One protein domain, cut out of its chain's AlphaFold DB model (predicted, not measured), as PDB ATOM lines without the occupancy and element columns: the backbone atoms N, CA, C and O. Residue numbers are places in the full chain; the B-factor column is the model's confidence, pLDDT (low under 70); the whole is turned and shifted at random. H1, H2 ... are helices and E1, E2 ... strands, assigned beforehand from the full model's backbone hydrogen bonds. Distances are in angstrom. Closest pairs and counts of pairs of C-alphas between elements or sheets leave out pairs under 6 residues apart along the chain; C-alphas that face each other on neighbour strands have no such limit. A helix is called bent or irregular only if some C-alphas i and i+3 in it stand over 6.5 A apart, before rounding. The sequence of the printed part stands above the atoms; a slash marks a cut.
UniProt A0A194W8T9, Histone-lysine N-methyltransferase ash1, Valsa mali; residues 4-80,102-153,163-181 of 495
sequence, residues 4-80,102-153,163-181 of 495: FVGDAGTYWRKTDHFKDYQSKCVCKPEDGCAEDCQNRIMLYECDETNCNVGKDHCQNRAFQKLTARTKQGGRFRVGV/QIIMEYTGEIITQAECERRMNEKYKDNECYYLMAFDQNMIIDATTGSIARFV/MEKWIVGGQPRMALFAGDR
ATOM      1  N   PHE A   4     136.632 154.480 251.620       87.81
ATOM      2  CA  PHE A   4     136.073 154.400 252.971       87.81
ATOM      3  C   PHE A   4     136.184 155.758 253.680       87.81
ATOM      4  O   PHE A   4     137.242 156.391 253.633       87.81
ATOM      5  N   VAL A   5     135.114 156.186 254.354       89.25
ATOM      6  CA  VAL A   5     135.059 157.442 255.122       89.25
ATOM      7  C   VAL A   5     134.812 157.143 256.601       89.25
ATOM      8  O   VAL A   5     134.009 156.274 256.945       89.25
ATOM      9  N   GLY A   6     135.511 157.864 257.481       88.75
ATOM     10  CA  GLY A   6     135.411 157.680 258.930       88.75
ATOM     11  C   GLY A   6     135.701 156.237 259.358       88.75
ATOM     12  O   GLY A   6     136.626 155.593 258.854       88.75
ATOM     13  N   ASP A   7     134.883 155.716 260.269       88.50
ATOM     14  CA  ASP A   7     135.058 154.375 260.833       88.50
ATOM     15  C   ASP A   7     134.759 153.219 259.869       88.50
ATOM     16  O   ASP A   7     135.151 152.089 260.164       88.50
ATOM     17  N   ALA A   8     134.149 153.458 258.698       87.25
ATOM     18  CA  ALA A   8     133.771 152.397 257.756       87.25
ATOM     19  C   ALA A   8     134.964 151.494 257.374       87.25
ATOM     20  O   ALA A   8     134.857 150.269 257.369       87.25
ATOM     21  N   GLY A   9     136.150 152.079 257.160       85.88
ATOM     22  CA  GLY A   9     137.370 151.313 256.871       85.88
ATOM     23  C   GLY A   9     137.900 150.515 258.072       85.88
ATOM     24  O   GLY A   9     138.574 149.501 257.896       85.88
ATOM     25  N   THR A  10     137.594 150.942 259.300       86.25
ATOM     26  CA  THR A  10     137.907 150.205 260.536       86.25
ATOM     27  C   THR A  10     136.893 149.099 260.805       86.25
ATOM     28  O   THR A  10     137.272 148.072 261.363       86.25
ATOM     29  N   TYR A  11     135.636 149.268 260.391       86.00
ATOM     30  CA  TYR A  11     134.627 148.212 260.447       86.00
ATOM     31  C   TYR A  11     134.941 147.132 259.404       86.00
ATOM     32  O   TYR A  11     135.031 145.966 259.778       86.00
ATOM     33  N   TRP A  12     135.272 147.505 258.157       82.50
ATOM     34  CA  TRP A  12     135.680 146.541 257.123       82.50
ATOM     35  C   TRP A  12     136.836 145.626 257.571       82.50
ATOM     36  O   TRP A  12     136.753 144.406 257.444       82.50
ATOM     37  N   ARG A  13     137.881 146.191 258.198       83.56
ATOM     38  CA  ARG A  13     139.027 145.432 258.747       83.56
ATOM     39  C   ARG A  13     138.693 144.485 259.910       83.56
ATOM     40  O   ARG A  13     139.547 143.688 260.287       83.56
ATOM     41  N   LYS A  14     137.508 144.598 260.519       84.50
ATOM     42  CA  LYS A  14     137.033 143.726 261.609       84.50
ATOM     43  C   LYS A  14     136.097 142.615 261.130       84.50
ATOM     44  O   LYS A  14     135.762 141.750 261.930       84.50
ATOM     45  N   THR A  15     135.665 142.648 259.870       78.69
ATOM     46  CA  THR A  15     134.796 141.612 259.300       78.69
ATOM     47  C   THR A  15     135.548 140.289 259.166       78.69
ATOM     48  O   THR A  15     136.747 140.280 258.889       78.69
ATOM     49  N   ASP A  16     134.859 139.154 259.302       71.44
ATOM     50  CA  ASP A  16     135.466 137.856 258.982       71.44
ATOM     51  C   ASP A  16     135.857 137.763 257.496       71.44
ATOM     52  O   ASP A  16     136.924 137.235 257.169       71.44
ATOM     53  N   HIS A  17     135.067 138.410 256.629       69.75
ATOM     54  CA  HIS A  17     135.325 138.613 255.199       69.75
ATOM     55  C   HIS A  17     136.629 139.358 254.883       69.75
ATOM     56  O   HIS A  17     137.162 139.244 253.779       69.75
ATOM     57  N   PHE A  18     137.238 140.049 255.852       70.69
ATOM     58  CA  PHE A  18     138.569 140.629 255.670       70.69
ATOM     59  C   PHE A  18     139.639 139.568 255.345       70.69
ATOM     60  O   PHE A  18     140.706 139.918 254.850       70.69
ATOM     61  N   LYS A  19     139.377 138.274 255.591       72.81
ATOM     62  CA  LYS A  19     140.268 137.154 255.237       72.81
ATOM     63  C   LYS A  19     140.002 136.554 253.851       72.81
ATOM     64  O   LYS A  19     140.748 135.666 253.456       72.81
ATOM     65  N   ASP A  20     139.011 137.023 253.090       72.75
ATOM     66  CA  ASP A  20     138.598 136.386 251.825       72.75
ATOM     67  C   ASP A  20     139.672 136.435 250.714       72.75
ATOM     68  O   ASP A  20     139.636 135.639 249.773       72.75
ATOM     69  N   TYR A  21     140.711 137.268 250.869       70.25
ATOM     70  CA  TYR A  21     141.939 137.205 250.057       70.25
ATOM     71  C   TYR A  21     142.725 135.885 250.209       70.25
ATOM     72  O   TYR A  21     143.616 135.612 249.414       70.25
ATOM     73  N   GLN A  22     142.431 135.073 251.231       81.69
ATOM     74  CA  GLN A  22     143.042 133.756 251.461       81.69
ATOM     75  C   GLN A  22     142.318 132.621 250.719       81.69
ATOM     76  O   GLN A  22     142.728 131.463 250.822       81.69
ATOM     77  N   SER A  23     141.248 132.933 249.978       87.50
ATOM     78  CA  SER A  23     140.612 131.999 249.048       87.50
ATOM     79  C   SER A  23     141.619 131.436 248.040       87.50
ATOM     80  O   SER A  23     142.609 132.085 247.711       87.50
ATOM     81  N   LYS A  24     141.373 130.214 247.550       91.69
ATOM     82  CA  LYS A  24     142.117 129.596 246.443       91.69
ATOM     83  C   LYS A  24     141.200 128.683 245.643       91.69
ATOM     84  O   LYS A  24     140.561 127.816 246.235       91.69
ATOM     85  N   CYS A  25     141.177 128.820 244.318       93.69
ATOM     86  CA  CYS A  25     140.451 127.873 243.473       93.69
ATOM     87  C   CYS A  25     141.279 126.598 243.257       93.69
ATOM     88  O   CYS A  25     142.486 126.672 243.028       93.69
ATOM     89  N   VAL A  26     140.629 125.433 243.235       94.19
ATOM     90  CA  VAL A  26     141.274 124.143 242.909       94.19
ATOM     91  C   VAL A  26     141.273 123.803 241.408       94.19
ATOM     92  O   VAL A  26     141.661 122.699 241.035       94.19
ATOM     93  N   CYS A  27     140.845 124.740 240.558       95.56
ATOM     94  CA  CYS A  27     140.764 124.579 239.105       95.56
ATOM     95  C   CYS A  27     142.130 124.315 238.452       95.56
ATOM     96  O   CYS A  27     143.153 124.860 238.879       95.56
ATOM     97  N   LYS A  28     142.114 123.534 237.375       93.62
ATOM     98  CA  LYS A  28     143.235 123.237 236.478       93.62
ATOM     99  C   LYS A  28     143.211 124.140 235.232       93.62
ATOM    100  O   LYS A  28     142.176 124.760 234.968       93.62
ATOM    101  N   PRO A  29     144.297 124.203 234.435       91.75
ATOM    102  CA  PRO A  29     144.329 124.972 233.187       91.75
ATOM    103  C   PRO A  29     143.182 124.643 232.222       91.75
ATOM    104  O   PRO A  29     142.647 125.547 231.585       91.75
ATOM    105  N   GLU A  30     142.762 123.377 232.174       91.31
ATOM    106  CA  GLU A  30     141.670 122.896 231.315       91.31
ATOM    107  C   GLU A  30     140.288 123.432 231.736       91.31
ATOM    108  O   GLU A  30     139.436 123.668 230.881       91.31
ATOM    109  N   ASP A  31     140.069 123.678 233.035       91.44
ATOM    110  CA  ASP A  31     138.795 124.181 233.578       91.44
ATOM    111  C   ASP A  31     138.600 125.692 233.316       91.44
ATOM    112  O   ASP A  31     137.517 126.246 233.528       91.44
ATOM    113  N   GLY A  32     139.681 126.401 232.963       93.31
ATOM    114  CA  GLY A  32     139.698 127.828 232.619       93.31
ATOM    115  C   GLY A  32     139.150 128.796 233.680       93.31
ATOM    116  O   GLY A  32     138.905 129.962 233.378       93.31
ATOM    117  N   CYS A  33     138.897 128.357 234.918       95.00
ATOM    118  CA  CYS A  33     138.070 129.089 235.891       95.00
ATOM    119  C   CYS A  33     136.712 129.561 235.309       95.00
ATOM    120  O   CYS A  33     136.305 130.718 235.498       95.00
ATOM    121  N   ALA A  34     136.025 128.668 234.592       91.81
ATOM    122  CA  ALA A  34     134.640 128.826 234.142       91.81
ATOM    123  C   ALA A  34     133.638 128.757 235.322       91.81
ATOM    124  O   ALA A  34     133.985 129.119 236.452       91.81
ATOM    125  N   GLU A  35     132.389 128.355 235.071       90.94
ATOM    126  CA  GLU A  35     131.292 128.464 236.046       90.94
ATOM    127  C   GLU A  35     131.485 127.601 237.306       90.94
ATOM    128  O   GLU A  35     131.220 128.080 238.406       90.94
ATOM    129  N   ASP A  36     132.078 126.408 237.188       93.12
ATOM    130  CA  ASP A  36     132.389 125.516 238.323       93.12
ATOM    131  C   ASP A  36     133.548 126.005 239.227       93.12
ATOM    132  O   ASP A  36     133.965 125.327 240.171       93.12
ATOM    133  N   CYS A  37     134.107 127.191 238.962       95.50
ATOM    134  CA  CYS A  37     135.195 127.746 239.759       95.50
ATOM    135  C   CYS A  37     134.721 128.144 241.163       95.50
ATOM    136  O   CYS A  37     133.946 129.084 241.323       95.50
ATOM    137  N   GLN A  38     135.279 127.511 242.200       93.88
ATOM    138  CA  GLN A  38     134.962 127.803 243.608       93.88
ATOM    139  C   GLN A  38     135.038 129.299 243.959       93.88
ATOM    140  O   GLN A  38     134.155 129.802 244.649       93.88
ATOM    141  N   ASN A  39     136.041 130.028 243.452       94.88
ATOM    142  CA  ASN A  39     136.137 131.472 243.683       94.88
ATOM    143  C   ASN A  39     134.956 132.212 243.031       94.88
ATOM    144  O   ASN A  39     134.320 133.023 243.691       94.88
ATOM    145  N   ARG A  40     134.599 131.884 241.781       94.69
ATOM    146  CA  ARG A  40     133.452 132.479 241.074       94.69
ATOM    147  C   ARG A  40     132.126 132.194 241.783       94.69
ATOM    148  O   ARG A  40     131.337 133.113 241.959       94.69
ATOM    149  N   ILE A  41     131.901 130.955 242.222       93.75
ATOM    150  CA  ILE A  41     130.691 130.544 242.957       93.75
ATOM    151  C   ILE A  41     130.534 131.356 244.258       93.75
ATOM    152  O   ILE A  41     129.418 131.676 244.657       93.75
ATOM    153  N   MET A  42     131.648 131.743 244.887       92.88
ATOM    154  CA  MET A  42     131.681 132.617 246.067       92.88
ATOM    155  C   MET A  42     131.702 134.126 245.737       92.88
ATOM    156  O   MET A  42     131.809 134.942 246.649       92.88
ATOM    157  N   LEU A  43     131.589 134.515 244.458       94.06
ATOM    158  CA  LEU A  43     131.727 135.891 243.947       94.06
ATOM    159  C   LEU A  43     133.090 136.536 244.272       94.06
ATOM    160  O   LEU A  43     133.198 137.732 244.549       94.06
ATOM    161  N   TYR A  44     134.160 135.743 244.262       94.31
ATOM    162  CA  TYR A  44     135.542 136.194 244.428       94.31
ATOM    163  C   TYR A  44     136.252 136.183 243.062       94.31
ATOM    164  O   TYR A  44     136.266 135.167 242.362       94.31
ATOM    165  N   GLU A  45     136.874 137.296 242.664       95.06
ATOM    166  CA  GLU A  45     137.669 137.350 241.430       95.06
ATOM    167  C   GLU A  45     138.992 136.584 241.602       95.06
ATOM    168  O   GLU A  45     139.630 136.635 242.657       95.06
ATOM    169  N   CYS A  46     139.435 135.887 240.553       95.19
ATOM    170  CA  CYS A  46     140.758 135.285 240.523       95.19
ATOM    171  C   CYS A  46     141.850 136.331 240.243       95.19
ATOM    172  O   CYS A  46     141.806 137.045 239.245       95.19
ATOM    173  N   ASP A  47     142.873 136.387 241.088       93.25
ATOM    174  CA  ASP A  47     144.084 137.191 240.921       93.25
ATOM    175  C   ASP A  47     145.316 136.286 240.709       93.25
ATOM    176  O   ASP A  47     145.192 135.146 240.263       93.25
ATOM    177  N   GLU A  48     146.529 136.798 240.895       91.62
ATOM    178  CA  GLU A  48     147.777 136.032 240.711       91.62
ATOM    179  C   GLU A  48     148.183 135.238 241.979       91.62
ATOM    180  O   GLU A  48     149.147 134.480 241.955       91.62
ATOM    181  N   THR A  49     147.431 135.364 243.081       90.75
ATOM    182  CA  THR A  49     147.717 134.751 244.395       90.75
ATOM    183  C   THR A  49     146.715 133.660 244.797       90.75
ATOM    184  O   THR A  49     147.082 132.702 245.490       90.75
ATOM    185  N   ASN A  50     145.466 133.774 244.328       92.75
ATOM    186  CA  ASN A  50     144.356 132.868 244.645       92.75
ATOM    187  C   ASN A  50     143.992 131.877 243.513       92.75
ATOM    188  O   ASN A  50     143.024 131.122 243.644       92.75
ATOM    189  N   CYS A  51     144.729 131.881 242.395       94.31
ATOM    190  CA  CYS A  51     144.350 131.170 241.174       94.31
ATOM    191  C   CYS A  51     145.404 130.156 240.708       94.31
ATOM    192  O   CYS A  51     146.477 130.533 240.240       94.31
ATOM    193  N   ASN A  52     145.065 128.864 240.750       93.00
ATOM    194  CA  ASN A  52     145.932 127.777 240.269       93.00
ATOM    195  C   ASN A  52     146.059 127.713 238.729       93.00
ATOM    196  O   ASN A  52     146.962 127.061 238.217       93.00
ATOM    197  N   VAL A  53     145.170 128.391 237.996       94.31
ATOM    198  CA  VAL A  53     145.080 128.393 236.518       94.31
ATOM    199  C   VAL A  53     146.030 129.412 235.868       94.31
ATOM    200  O   VAL A  53     146.196 129.436 234.651       94.31
ATOM    201  N   GLY A  54     146.665 130.270 236.670       91.00
ATOM    202  CA  GLY A  54     147.466 131.383 236.166       91.00
ATOM    203  C   GLY A  54     146.601 132.510 235.595       91.00
ATOM    204  O   GLY A  54     145.452 132.718 236.001       91.00
ATOM    205  N   LYS A  55     147.175 133.298 234.684       91.62
ATOM    206  CA  LYS A  55     146.549 134.516 234.155       91.62
ATOM    207  C   LYS A  55     145.782 134.267 232.866       91.62
ATOM    208  O   LYS A  55     144.614 134.631 232.774       91.62
ATOM    209  N   ASP A  56     146.434 133.613 231.914       90.94
ATOM    210  CA  ASP A  56     146.056 133.641 230.499       90.94
ATOM    211  C   ASP A  56     144.914 132.668 230.172       90.94
ATOM    212  O   ASP A  56     144.051 132.970 229.351       90.94
ATOM    213  N   HIS A  57     144.832 131.553 230.903       92.50
ATOM    214  CA  HIS A  57     143.727 130.591 230.814       92.50
ATOM    215  C   HIS A  57     142.526 130.953 231.713       92.50
ATOM    216  O   HIS A  57     141.452 130.376 231.575       92.50
ATOM    217  N   CYS A  58     142.677 131.902 232.647       95.44
ATOM    218  CA  CYS A  58     141.686 132.158 233.693       95.44
ATOM    219  C   CYS A  58     140.601 133.161 233.259       95.44
ATOM    220  O   CYS A  58     140.841 134.360 233.081       95.44
ATOM    221  N   GLN A  59     139.358 132.687 233.165       94.19
ATOM    222  CA  GLN A  59     138.216 133.500 232.762       94.19
ATOM    223  C   GLN A  59     137.613 134.342 233.890       94.19
ATOM    224  O   GLN A  59     137.088 135.420 233.594       94.19
ATOM    225  N   ASN A  60     137.767 133.927 235.154       95.88
ATOM    226  CA  ASN A  60     137.277 134.616 236.358       95.88
ATOM    227  C   ASN A  60     138.085 135.891 236.712       95.88
ATOM    228  O   ASN A  60     138.588 136.041 237.822       95.88
ATOM    229  N   ARG A  61     138.249 136.798 235.742       95.25
ATOM    230  CA  ARG A  61     139.035 138.049 235.819       95.25
ATOM    231  C   ARG A  61     138.223 139.252 235.318       95.25
ATOM    232  O   ARG A  61     138.707 140.067 234.532       95.25
ATOM    233  N   ALA A  62     136.939 139.302 235.674       95.19
ATOM    234  CA  ALA A  62     135.961 140.257 235.151       95.19
ATOM    235  C   ALA A  62     136.301 141.736 235.446       95.19
ATOM    236  O   ALA A  62     136.307 142.557 234.527       95.19
ATOM    237  N   PHE A  63     136.638 142.084 236.689       95.50
ATOM    238  CA  PHE A  63     136.996 143.443 237.109       95.50
ATOM    239  C   PHE A  63     138.371 143.857 236.575       95.50
ATOM    240  O   PHE A  63     138.556 145.013 236.192       95.50
ATOM    241  N   GLN A  64     139.324 142.926 236.483       94.00
ATOM    242  CA  GLN A  64     140.618 143.139 235.821       94.00
ATOM    243  C   GLN A  64     140.431 143.452 234.328       94.00
ATOM    244  O   GLN A  64     140.925 144.476 233.847       94.00
ATOM    245  N   LYS A  65     139.652 142.629 233.609       93.44
ATOM    246  CA  LYS A  65     139.297 142.836 232.194       93.44
ATOM    247  C   LYS A  65     138.552 144.165 231.995       93.44
ATOM    248  O   LYS A  65     138.934 144.937 231.120       93.44
ATOM    249  N   LEU A  66     137.568 144.492 232.840       94.00
ATOM    250  CA  LEU A  66     136.858 145.781 232.833       94.00
ATOM    251  C   LEU A  66     137.799 146.973 233.071       94.00
ATOM    252  O   LEU A  66     137.718 147.976 232.361       94.00
ATOM    253  N   THR A  67     138.705 146.869 234.044       93.06
ATOM    254  CA  THR A  67     139.681 147.922 234.359       93.06
ATOM    255  C   THR A  67     140.607 148.173 233.168       93.06
ATOM    256  O   THR A  67     140.823 149.326 232.798       93.06
ATOM    257  N   ALA A  68     141.115 147.117 232.523       92.50
ATOM    258  CA  ALA A  68     141.934 147.233 231.316       92.50
ATOM    259  C   ALA A  68     141.146 147.847 230.141       92.50
ATOM    260  O   ALA A  68     141.605 148.817 229.538       92.50
ATOM    261  N   ARG A  69     139.926 147.349 229.880       91.19
ATOM    262  CA  ARG A  69     139.000 147.858 228.849       91.19
ATOM    263  C   ARG A  69     138.727 149.356 229.026       91.19
ATOM    264  O   ARG A  69     138.768 150.111 228.062       91.19
ATOM    265  N   THR A  70     138.506 149.793 230.265       89.62
ATOM    266  CA  THR A  70     138.176 151.188 230.600       89.62
ATOM    267  C   THR A  70     139.397 152.110 230.511       89.62
ATOM    268  O   THR A  70     139.282 153.212 229.980       89.62
ATOM    269  N   LYS A  71     140.585 151.659 230.953       91.12
ATOM    270  CA  LYS A  71     141.850 152.421 230.851       91.12
ATOM    271  C   LYS A  71     142.245 152.771 229.412       91.12
ATOM    272  O   LYS A  71     142.872 153.800 229.205       91.12
ATOM    273  N   GLN A  72     141.879 151.942 228.433       89.69
ATOM    274  CA  GLN A  72     142.144 152.197 227.009       89.69
ATOM    275  C   GLN A  72     141.265 153.308 226.396       89.69
ATOM    276  O   GLN A  72     141.533 153.737 225.276       89.69
ATOM    277  N   GLY A  73     140.210 153.757 227.087       85.50
ATOM    278  CA  GLY A  73     139.350 154.857 226.645       85.50
ATOM    279  C   GLY A  73     138.538 154.601 225.362       85.50
ATOM    280  O   GLY A  73     138.645 153.565 224.701       85.50
ATOM    281  N   GLY A  74     137.705 155.583 225.007       86.88
ATOM    282  CA  GLY A  74     136.802 155.541 223.851       86.88
ATOM    283  C   GLY A  74     135.416 154.959 224.167       86.88
ATOM    284  O   GLY A  74     135.282 154.008 224.941       86.88
ATOM    285  N   ARG A  75     134.370 155.531 223.546       83.62
ATOM    286  CA  ARG A  75     132.948 155.250 223.853       83.62
ATOM    287  C   ARG A  75     132.600 153.755 223.799       83.62
ATOM    288  O   ARG A  75     131.969 153.249 224.719       83.62
ATOM    289  N   PHE A  76     133.077 153.031 222.784       86.38
ATOM    290  CA  PHE A  76     132.823 151.591 222.616       86.38
ATOM    291  C   PHE A  76     133.553 150.699 223.643       86.38
ATOM    292  O   PHE A  76     133.065 149.622 223.985       86.38
ATOM    293  N   ARG A  77     134.709 151.133 224.173       86.94
ATOM    294  CA  ARG A  77     135.438 150.375 225.209       86.94
ATOM    295  C   ARG A  77     134.843 150.587 226.595       86.94
ATOM    296  O   ARG A  77     134.671 149.621 227.334       86.94
ATOM    297  N   VAL A  78     134.463 151.822 226.932       86.50
ATOM    298  CA  VAL A  78     133.610 152.084 228.104       86.50
ATOM    299  C   VAL A  78     132.319 151.264 227.966       86.50
ATOM    300  O   VAL A  78     131.950 150.525 228.879       86.50
ATOM    301  N   GLY A  79     131.734 151.278 226.765       91.94
ATOM    302  CA  GLY A  79     130.633 150.411 226.348       91.94
ATOM    303  C   GLY A  79     129.252 150.928 226.744       91.94
ATOM    304  O   GLY A  79     128.263 150.241 226.512       91.94
ATOM    305  N   VAL A  80     129.181 152.124 227.324       95.44
ATOM    306  CA  VAL A  80     127.961 152.762 227.829       95.44
ATOM    307  C   VAL A  80     128.040 154.280 227.701       95.44
ATOM    308  O   VAL A  80     129.134 154.845 227.631       95.44
ATOM    309  N   GLN A 102     127.801 139.182 231.726       95.69
ATOM    310  CA  GLN A 102     129.007 139.989 231.526       95.69
ATOM    311  C   GLN A 102     129.011 141.241 232.413       95.69
ATOM    312  O   GLN A 102     128.016 141.960 232.515       95.69
ATOM    313  N   ILE A 103     130.168 141.556 233.006       96.31
ATOM    314  CA  ILE A 103     130.359 142.801 233.757       96.31
ATOM    315  C   ILE A 103     130.303 144.025 232.823       96.31
ATOM    316  O   ILE A 103     131.059 144.152 231.848       96.31
ATOM    317  N   ILE A 104     129.410 144.956 233.148       96.62
ATOM    318  CA  ILE A 104     129.197 146.182 232.380       96.62
ATOM    319  C   ILE A 104     130.088 147.289 232.944       96.62
ATOM    320  O   ILE A 104     130.966 147.785 232.234       96.62
ATOM    321  N   MET A 105     129.880 147.650 234.218       95.56
ATOM    322  CA  MET A 105     130.595 148.719 234.928       95.56
ATOM    323  C   MET A 105     130.524 148.558 236.455       95.56
ATOM    324  O   MET A 105     129.683 147.827 236.969       95.56
ATOM    325  N   GLU A 106     131.339 149.311 237.193       95.31
ATOM    326  CA  GLU A 106     131.302 149.347 238.663       95.31
ATOM    327  C   GLU A 106     130.454 150.493 239.227       95.31
ATOM    328  O   GLU A 106     130.519 151.628 238.741       95.31
ATOM    329  N   TYR A 107     129.747 150.220 240.325       94.19
ATOM    330  CA  TYR A 107     129.044 151.203 241.145       94.19
ATOM    331  C   TYR A 107     129.975 151.717 242.251       94.19
ATOM    332  O   TYR A 107     130.009 151.195 243.363       94.19
ATOM    333  N   THR A 108     130.792 152.727 241.934       93.50
ATOM    334  CA  THR A 108     131.816 153.243 242.859       93.50
ATOM    335  C   THR A 108     131.377 154.550 243.504       93.50
ATOM    336  O   THR A 108     130.904 155.438 242.798       93.50
ATOM    337  N   GLY A 109     131.645 154.703 244.800       92.88
ATOM    338  CA  GLY A 109     131.384 155.918 245.572       92.88
ATOM    339  C   GLY A 109     132.150 155.926 246.897       92.88
ATOM    340  O   GLY A 109     133.079 155.135 247.097       92.88
ATOM    341  N   GLU A 110     131.760 156.806 247.815       93.38
ATOM    342  CA  GLU A 110     132.266 156.788 249.189       93.38
ATOM    343  C   GLU A 110     131.547 155.699 250.000       93.38
ATOM    344  O   GLU A 110     130.322 155.676 250.060       93.38
ATOM    345  N   ILE A 111     132.297 154.790 250.627       92.31
ATOM    346  CA  ILE A 111     131.752 153.774 251.536       92.31
ATOM    347  C   ILE A 111     131.664 154.405 252.927       92.31
ATOM    348  O   ILE A 111     132.687 154.716 253.548       92.31
ATOM    349  N   ILE A 112     130.436 154.597 253.394       93.12
ATOM    350  CA  ILE A 112     130.096 155.286 254.640       93.12
ATOM    351  C   ILE A 112     129.358 154.346 255.599       93.12
ATOM    352  O   ILE A 112     128.777 153.344 255.181       93.12
ATOM    353  N   THR A 113     129.374 154.649 256.896       92.81
ATOM    354  CA  THR A 113     128.514 153.964 257.876       92.81
ATOM    355  C   THR A 113     127.087 154.511 257.802       92.81
ATOM    356  O   THR A 113     126.881 155.649 257.374       92.81
ATOM    357  N   GLN A 114     126.102 153.743 258.278       90.56
ATOM    358  CA  GLN A 114     124.719 154.219 258.404       90.56
ATOM    359  C   GLN A 114     124.618 155.575 259.139       90.56
ATOM    360  O   GLN A 114     123.946 156.474 258.649       90.56
ATOM    361  N   ALA A 115     125.352 155.778 260.240       91.38
ATOM    362  CA  ALA A 115     125.337 157.044 260.986       91.38
ATOM    363  C   ALA A 115     125.887 158.248 260.183       91.38
ATOM    364  O   ALA A 115     125.349 159.350 260.267       91.38
ATOM    365  N   GLU A 116     126.927 158.054 259.362       92.69
ATOM    366  CA  GLU A 116     127.415 159.093 258.436       92.69
ATOM    367  C   GLU A 116     126.416 159.332 257.290       92.69
ATOM    368  O   GLU A 116     126.279 160.460 256.820       92.69
ATOM    369  N   CYS A 117     125.672 158.306 256.866       91.38
ATOM    370  CA  CYS A 117     124.590 158.449 255.891       91.38
ATOM    371  C   CYS A 117     123.414 159.263 256.453       91.38
ATOM    372  O   CYS A 117     122.936 160.182 255.793       91.38
ATOM    373  N   GLU A 118     122.988 158.978 257.684       89.94
ATOM    374  CA  GLU A 118     121.952 159.730 258.400       89.94
ATOM    375  C   GLU A 118     122.384 161.184 258.636       89.94
ATOM    376  O   GLU A 118     121.607 162.104 258.380       89.94
ATOM    377  N   ARG A 119     123.646 161.426 259.020       92.62
ATOM    378  CA  ARG A 119     124.201 162.785 259.114       92.62
ATOM    379  C   ARG A 119     124.175 163.503 257.761       92.62
ATOM    380  O   ARG A 119     123.678 164.622 257.678       92.62
ATOM    381  N   ARG A 120     124.647 162.868 256.680       92.69
ATOM    382  CA  ARG A 120     124.591 163.444 255.320       92.69
ATOM    383  C   ARG A 120     123.159 163.751 254.886       92.69
ATOM    384  O   ARG A 120     122.932 164.822 254.332       92.69
ATOM    385  N   MET A 121     122.202 162.873 255.181       87.88
ATOM    386  CA  MET A 121     120.780 163.106 254.916       87.88
ATOM    387  C   MET A 121     120.261 164.342 255.669       87.88
ATOM    388  O   MET A 121     119.629 165.211 255.077       87.88
ATOM    389  N   ASN A 122     120.605 164.465 256.954       87.88
ATOM    390  CA  ASN A 122     120.139 165.537 257.837       87.88
ATOM    391  C   ASN A 122     120.885 166.879 257.689       87.88
ATOM    392  O   ASN A 122     120.415 167.889 258.217       87.88
ATOM    393  N   GLU A 123     122.027 166.931 256.998       89.69
ATOM    394  CA  GLU A 123     122.858 168.146 256.879       89.69
ATOM    395  C   GLU A 123     123.149 168.580 255.438       89.69
ATOM    396  O   GLU A 123     123.251 169.776 255.184       89.69
ATOM    397  N   LYS A 124     123.309 167.634 254.505       86.94
ATOM    398  CA  LYS A 124     123.860 167.876 253.158       86.94
ATOM    399  C   LYS A 124     122.885 167.537 252.027       86.94
ATOM    400  O   LYS A 124     122.994 168.124 250.958       86.94
ATOM    401  N   TYR A 125     121.977 166.583 252.242       87.56
ATOM    402  CA  TYR A 125     121.037 166.081 251.229       87.56
ATOM    403  C   TYR A 125     119.564 166.384 251.565       87.56
ATOM    404  O   TYR A 125     118.669 165.804 250.954       87.56
ATOM    405  N   LYS A 126     119.308 167.298 252.514       80.56
ATOM    406  CA  LYS A 126     117.963 167.775 252.891       80.56
ATOM    407  C   LYS A 126     117.130 168.198 251.684       80.56
ATOM    408  O   LYS A 126     115.990 167.771 251.546       80.56
ATOM    409  N   ASP A 127     117.747 168.992 250.817       83.06
ATOM    410  CA  ASP A 127     117.106 169.659 249.683       83.06
ATOM    411  C   ASP A 127     117.359 168.909 248.353       83.06
ATOM    412  O   ASP A 127     117.116 169.436 247.270       83.06
ATOM    413  N   ASN A 128     117.870 167.671 248.419       81.50
ATOM    414  CA  ASN A 128     118.119 166.832 247.246       81.50
ATOM    415  C   ASN A 128     116.872 166.018 246.869       81.50
ATOM    416  O   ASN A 128     116.428 165.169 247.635       81.50
ATOM    417  N   GLU A 129     116.406 166.149 245.628       73.69
ATOM    418  CA  GLU A 129     115.312 165.324 245.083       73.69
ATOM    419  C   GLU A 129     115.738 163.883 244.733       73.69
ATOM    420  O   GLU A 129     114.904 162.989 244.582       73.69
ATOM    421  N   CYS A 130     117.045 163.644 244.572       76.94
ATOM    422  CA  CYS A 130     117.620 162.361 244.159       76.94
ATOM    423  C   CYS A 130     118.728 161.903 245.114       76.94
ATOM    424  O   CYS A 130     119.667 162.651 245.407       76.94
ATOM    425  N   TYR A 131     118.666 160.633 245.526       82.62
ATOM    426  CA  TYR A 131     119.620 160.010 246.443       82.62
ATOM    427  C   TYR A 131     120.371 158.869 245.752       82.62
ATOM    428  O   TYR A 131     119.779 157.865 245.362       82.62
ATOM    429  N   TYR A 132     121.693 158.998 245.640       89.19
ATOM    430  CA  TYR A 132     122.568 157.989 245.033       89.19
ATOM    431  C   TYR A 132     123.169 157.079 246.115       89.19
ATOM    432  O   TYR A 132     124.386 156.998 246.271       89.19
ATOM    433  N   LEU A 133     122.294 156.468 246.918       89.12
ATOM    434  CA  LEU A 133     122.645 155.678 248.098       89.12
ATOM    435  C   LEU A 133     122.311 154.205 247.854       89.12
ATOM    436  O   LEU A 133     121.158 153.866 247.598       89.12
ATOM    437  N   MET A 134     123.310 153.331 247.968       89.38
ATOM    438  CA  MET A 134     123.153 151.888 247.786       89.38
ATOM    439  C   MET A 134     123.560 151.137 249.051       89.38
ATOM    440  O   MET A 134     124.659 151.341 249.569       89.38
ATOM    441  N   ALA A 135     122.693 150.244 249.535       88.19
ATOM    442  CA  ALA A 135     123.021 149.352 250.642       88.19
ATOM    443  C   ALA A 135     124.237 148.477 250.285       88.19
ATOM    444  O   ALA A 135     124.312 147.911 249.193       88.19
ATOM    445  N   PHE A 136     125.193 148.384 251.205       87.12
ATOM    446  CA  PHE A 136     126.434 147.639 251.028       87.12
ATOM    447  C   PHE A 136     126.602 146.614 252.160       87.12
ATOM    448  O   PHE A 136     125.634 146.217 252.808       87.12
ATOM    449  N   ASP A 137     127.822 146.127 252.374       81.75
ATOM    450  CA  ASP A 137     128.090 145.105 253.381       81.75
ATOM    451  C   ASP A 137     127.978 145.642 254.817       81.75
ATOM    452  O   ASP A 137     128.387 146.767 255.096       81.75
ATOM    453  N   GLN A 138     127.473 144.817 255.737       80.81
ATOM    454  CA  GLN A 138     127.466 145.053 257.193       80.81
ATOM    455  C   GLN A 138     127.073 146.483 257.636       80.81
ATOM    456  O   GLN A 138     127.837 147.171 258.315       80.81
ATOM    457  N   ASN A 139     125.878 146.943 257.238       82.00
ATOM    458  CA  ASN A 139     125.331 148.275 257.562       82.00
ATOM    459  C   ASN A 139     126.192 149.465 257.076       82.00
ATOM    460  O   ASN A 139     126.013 150.603 257.525       82.00
ATOM    461  N   MET A 140     127.109 149.227 256.135       89.88
ATOM    462  CA  MET A 140     127.714 150.278 255.321       89.88
ATOM    463  C   MET A 140     126.839 150.579 254.098       89.88
ATOM    464  O   MET A 140     126.018 149.768 253.668       89.88
ATOM    465  N   ILE A 141     127.030 151.764 253.529       91.81
ATOM    466  CA  ILE A 141     126.307 152.284 252.365       91.81
ATOM    467  C   ILE A 141     127.345 152.839 251.382       91.81
ATOM    468  O   ILE A 141     128.326 153.449 251.806       91.81
ATOM    469  N   ILE A 142     127.147 152.637 250.078       93.25
ATOM    470  CA  ILE A 142     127.883 153.374 249.042       93.25
ATOM    471  C   ILE A 142     127.102 154.653 248.731       93.25
ATOM    472  O   ILE A 142     125.998 154.593 248.192       93.25
ATOM    473  N   ASP A 143     127.698 155.803 249.038       93.06
ATOM    474  CA  ASP A 143     127.260 157.119 248.572       93.06
ATOM    475  C   ASP A 143     127.950 157.438 247.238       93.06
ATOM    476  O   ASP A 143     129.133 157.789 247.179       93.06
ATOM    477  N   ALA A 144     127.203 157.290 246.146       92.06
ATOM    478  CA  ALA A 144     127.645 157.553 244.784       92.06
ATOM    479  C   ALA A 144     127.324 158.985 244.305       92.06
ATOM    480  O   ALA A 144     127.362 159.245 243.101       92.06
ATOM    481  N   THR A 145     127.071 159.942 245.210       87.31
ATOM    482  CA  THR A 145     126.864 161.364 244.855       87.31
ATOM    483  C   THR A 145     128.058 161.947 244.081       87.31
ATOM    484  O   THR A 145     127.878 162.748 243.167       87.31
ATOM    485  N   THR A 146     129.279 161.497 244.389       82.81
ATOM    486  CA  THR A 146     130.528 161.781 243.648       82.81
ATOM    487  C   THR A 146     131.048 160.544 242.890       82.81
ATOM    488  O   THR A 146     132.250 160.369 242.692       82.81
ATOM    489  N   GLY A 147     130.134 159.641 242.524       82.75
ATOM    490  CA  GLY A 147     130.416 158.294 242.035       82.75
ATOM    491  C   GLY A 147     130.571 158.140 240.520       82.75
ATOM    492  O   GLY A 147     130.753 159.098 239.772       82.75
ATOM    493  N   SER A 148     130.516 156.887 240.064       88.06
ATOM    494  CA  SER A 148     130.615 156.511 238.646       88.06
ATOM    495  C   SER A 148     129.305 156.731 237.866       88.06
ATOM    496  O   SER A 148     128.244 156.977 238.442       88.06
ATOM    497  N   ILE A 149     129.370 156.578 236.535       91.56
ATOM    498  CA  ILE A 149     128.215 156.590 235.606       91.56
ATOM    499  C   ILE A 149     127.081 155.657 236.075       91.56
ATOM    500  O   ILE A 149     125.909 155.968 235.878       91.56
ATOM    501  N   ALA A 150     127.425 154.567 236.770       93.56
ATOM    502  CA  ALA A 150     126.492 153.595 237.338       93.56
ATOM    503  C   ALA A 150     125.393 154.206 238.230       93.56
ATOM    504  O   ALA A 150     124.345 153.589 238.411       93.56
ATOM    505  N   ARG A 151     125.597 155.420 238.766       92.75
ATOM    506  CA  ARG A 151     124.586 156.128 239.562       92.75
ATOM    507  C   ARG A 151     123.335 156.539 238.765       92.75
ATOM    508  O   ARG A 151     122.316 156.821 239.380       92.75
ATOM    509  N   PHE A 152     123.421 156.586 237.432       95.00
ATOM    510  CA  PHE A 152     122.316 156.920 236.521       95.00
ATOM    511  C   PHE A 152     121.586 155.681 235.957       95.00
ATOM    512  O   PHE A 152     120.743 155.812 235.075       95.00
ATOM    513  N   VAL A 153     121.939 154.460 236.377       95.94
ATOM    514  CA  VAL A 153     121.299 153.233 235.867       95.94
ATOM    515  C   VAL A 153     119.918 153.111 236.511       95.94
ATOM    516  O   VAL A 153     119.823 152.992 237.729       95.94
ATOM    517  N   MET A 163     122.812 144.104 240.080       94.31
ATOM    518  CA  MET A 163     123.955 144.534 240.894       94.31
ATOM    519  C   MET A 163     124.489 143.348 241.703       94.31
ATOM    520  O   MET A 163     123.718 142.687 242.394       94.31
ATOM    521  N   GLU A 164     125.797 143.096 241.645       94.00
ATOM    522  CA  GLU A 164     126.460 142.032 242.410       94.00
ATOM    523  C   GLU A 164     127.618 142.578 243.255       94.00
ATOM    524  O   GLU A 164     128.450 143.357 242.773       94.00
ATOM    525  N   LYS A 165     127.703 142.114 244.510       92.88
ATOM    526  CA  LYS A 165     128.847 142.334 245.406       92.88
ATOM    527  C   LYS A 165     129.882 141.233 245.175       92.88
ATOM    528  O   LYS A 165     129.600 140.075 245.459       92.88
ATOM    529  N   TRP A 166     131.080 141.613 244.745       94.00
ATOM    530  CA  TRP A 166     132.221 140.718 244.550       94.00
ATOM    531  C   TRP A 166     133.383 141.069 245.479       94.00
ATOM    532  O   TRP A 166     133.584 142.242 245.797       94.00
ATOM    533  N   ILE A 167     134.200 140.084 245.857       92.12
ATOM    534  CA  ILE A 167     135.501 140.320 246.501       92.12
ATOM    535  C   ILE A 167     136.599 140.302 245.435       92.12
ATOM    536  O   ILE A 167     136.749 139.343 244.682       92.12
ATOM    537  N   VAL A 168     137.388 141.371 245.374       92.19
ATOM    538  CA  VAL A 168     138.434 141.590 244.368       92.19
ATOM    539  C   VAL A 168     139.702 142.043 245.083       92.19
ATOM    540  O   VAL A 168     139.721 143.123 245.676       92.19
ATOM    541  N   GLY A 169     140.749 141.212 245.086       88.62
ATOM    542  CA  GLY A 169     141.989 141.490 245.827       88.62
ATOM    543  C   GLY A 169     141.762 141.732 247.329       88.62
ATOM    544  O   GLY A 169     142.373 142.624 247.915       88.62
ATOM    545  N   GLY A 170     140.812 141.011 247.939       84.88
ATOM    546  CA  GLY A 170     140.420 141.192 249.344       84.88
ATOM    547  C   GLY A 170     139.577 142.440 249.648       84.88
ATOM    548  O   GLY A 170     139.340 142.736 250.819       84.88
ATOM    549  N   GLN A 171     139.128 143.185 248.632       86.38
ATOM    550  CA  GLN A 171     138.252 144.347 248.803       86.38
ATOM    551  C   GLN A 171     136.874 144.105 248.170       86.38
ATOM    552  O   GLN A 171     136.804 143.593 247.051       86.38
ATOM    553  N   PRO A 172     135.775 144.484 248.843       88.94
ATOM    554  CA  PRO A 172     134.435 144.311 248.315       88.94
ATOM    555  C   PRO A 172     134.151 145.418 247.292       88.94
ATOM    556  O   PRO A 172     134.403 146.599 247.544       88.94
ATOM    557  N   ARG A 173     133.628 145.042 246.125       92.19
ATOM    558  CA  ARG A 173     133.254 145.942 245.026       92.19
ATOM    559  C   ARG A 173     131.834 145.607 244.582       92.19
ATOM    560  O   ARG A 173     131.424 144.453 244.638       92.19
ATOM    561  N   MET A 174     131.093 146.616 244.145       94.00
ATOM    562  CA  MET A 174     129.740 146.476 243.611       94.00
ATOM    563  C   MET A 174     129.766 146.759 242.108       94.00
ATOM    564  O   MET A 174     130.308 147.780 241.677       94.00
ATOM    565  N   ALA A 175     129.206 145.876 241.289       95.62
ATOM    566  CA  ALA A 175     129.170 146.079 239.843       95.62
ATOM    567  C   ALA A 175     127.828 145.704 239.225       95.62
ATOM    568  O   ALA A 175     127.119 144.829 239.714       95.62
ATOM    569  N   LEU A 176     127.518 146.389 238.125       97.06
ATOM    570  CA  LEU A 176     126.403 146.077 237.253       97.06
ATOM    571  C   LEU A 176     126.839 144.985 236.272       97.06
ATOM    572  O   LEU A 176     127.767 145.187 235.481       97.06
ATOM    573  N   PHE A 177     126.135 143.863 236.303       97.44
ATOM    574  CA  PHE A 177     126.257 142.764 235.355       97.44
ATOM    575  C   PHE A 177     125.024 142.724 234.450       97.44
ATOM    576  O   PHE A 177     123.914 143.050 234.884       97.44
ATOM    577  N   ALA A 178     125.213 142.309 233.198       97.69
ATOM    578  CA  ALA A 178     124.111 141.878 232.348       97.69
ATOM    579  C   ALA A 178     123.390 140.686 233.000       97.69
ATOM    580  O   ALA A 178     124.022 139.861 233.666       97.69
ATOM    581  N   GLY A 179     122.072 140.604 232.827       96.56
ATOM    582  CA  GLY A 179     121.274 139.479 233.306       96.56
ATOM    583  C   GLY A 179     121.469 138.212 232.468       96.56
ATOM    584  O   GLY A 179     122.472 138.027 231.781       96.56
ATOM    585  N   ASP A 180     120.464 137.340 232.498       95.69
ATOM    586  CA  ASP A 180     120.499 136.035 231.815       95.69
ATOM    587  C   ASP A 180     120.245 136.148 230.297       95.69
ATOM    588  O   ASP A 180     120.368 135.175 229.555       95.69
ATOM    589  N   ARG A 181     119.888 137.350 229.826       95.31
ATOM    590  CA  ARG A 181     119.729 137.710 228.413       95.31
ATOM    591  C   ARG A 181     120.870 138.645 227.995       95.31
ATOM    592  O   ARG A 181     121.281 139.465 228.818       95.31
TER     593      ARG A 181
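What this domain is: This is residues 4 to 80, 102 to 153 and 163 to 181 of the 495 residues of the protein "Histone-lysine N-methyltransferase ash1" of Valsa mali (UniProt A0A194W8T9). Two small antiparallel sheets lie one after the other along the longest axis: E1 E6 E5 near the middle, and E2 E4 E3 towards one end, with H6 reaching out beyond it. Towards the other end is a lobe mostly of loops round H3, residues 23 to 61; H1 and H2 pass from one sheet to the other, H4 packs by E1, and residues 71 to 76 stick out. The printed part has 148 residues, with seven named helices and six named strands in the order H1 H2 H3 H4 H5 E1 E2 H6 E3 E4 H7 E5 E6. The class is mixed, with under half of the residues in named elements; the whole is compact, with a radius of gyration of the C-alphas of 17.1 A and spans of 56 by 39 by 27 A.

Where its parts are: Find C-alpha 8 at (133.771, 152.397, 257.756), where H1 begins; it runs to residue 12. H2, residues 16 to 22, is irregular: C-alphas 18 and 21 are 7.4 A apart. Next come H3, residues 38 to 41, H4, residues 62 to 71 and 14.2 A long, and H5, residues 75 to 78. Then read E1, 103 to 106, E2, 110 to 113, H6, 114 to 123 and 14.1 A long, E3, 133 to 135, E4, 140 to 143, and H7, 149 to 152. E5, 163 to 168, spans 15.2 A, and E6, 171 to 178, spans 21.8 A, ending at C-alpha 178, (124.111, 141.878, 232.348).

How they stand to each other: Look first at E6, the inner strand: N 166 and O 173 are 2.9 A apart in the hairpin E5 and E6, and N 176 and O 105 are 2.8 A apart between E6 and E1. H4 is on this sheet, making two layers, a helix on one face of a sheet; it lies over E1 at a height over the sheet of 8.9 A, with C-alphas 62 and 103 closest at 6.3 A. H5 and H4 touch only at the corner, C-alphas 70 and 78 being closest at 5.3 A. H2 only grazes this sheet with residues 17 to 21, and H7 with 149 to 151; H3 is not on it. In the other sheet, N 112 and O 141 are 2.9 A apart between E2 and E4, and N 142 and O 134 are 2.9 A apart in the hairpin E3 and E4. E2, H6 and E3 form a split strand-helix-strand unit, two strands running the same way with E4 between them; its crossover is right-handed. H6 stands up from the sheet at 43 degrees, on the opposite face from H1. Every O i to N i+4 pair is within hydrogen-bond range in H1, H4 and H6; H2 has 0 of 3, but 3 of 4 O i to N i+3 pairs, and H3, H5 and H7 are too short for an i+4 pair.

The domain as a whole: The C-alphas of Glu 30 and Asp 127, the two farthest apart, are 55.9 A apart. Residues 81 to 101 are not printed, a gap of 13.3 A between C-alphas 80 and 102, and neither are 154 to 162, a gap of 10.4 A between C-alphas 153 and 163. The links H2 to H3 and H3 to H4 are long, and residue 17 alone has a pLDDT under 70.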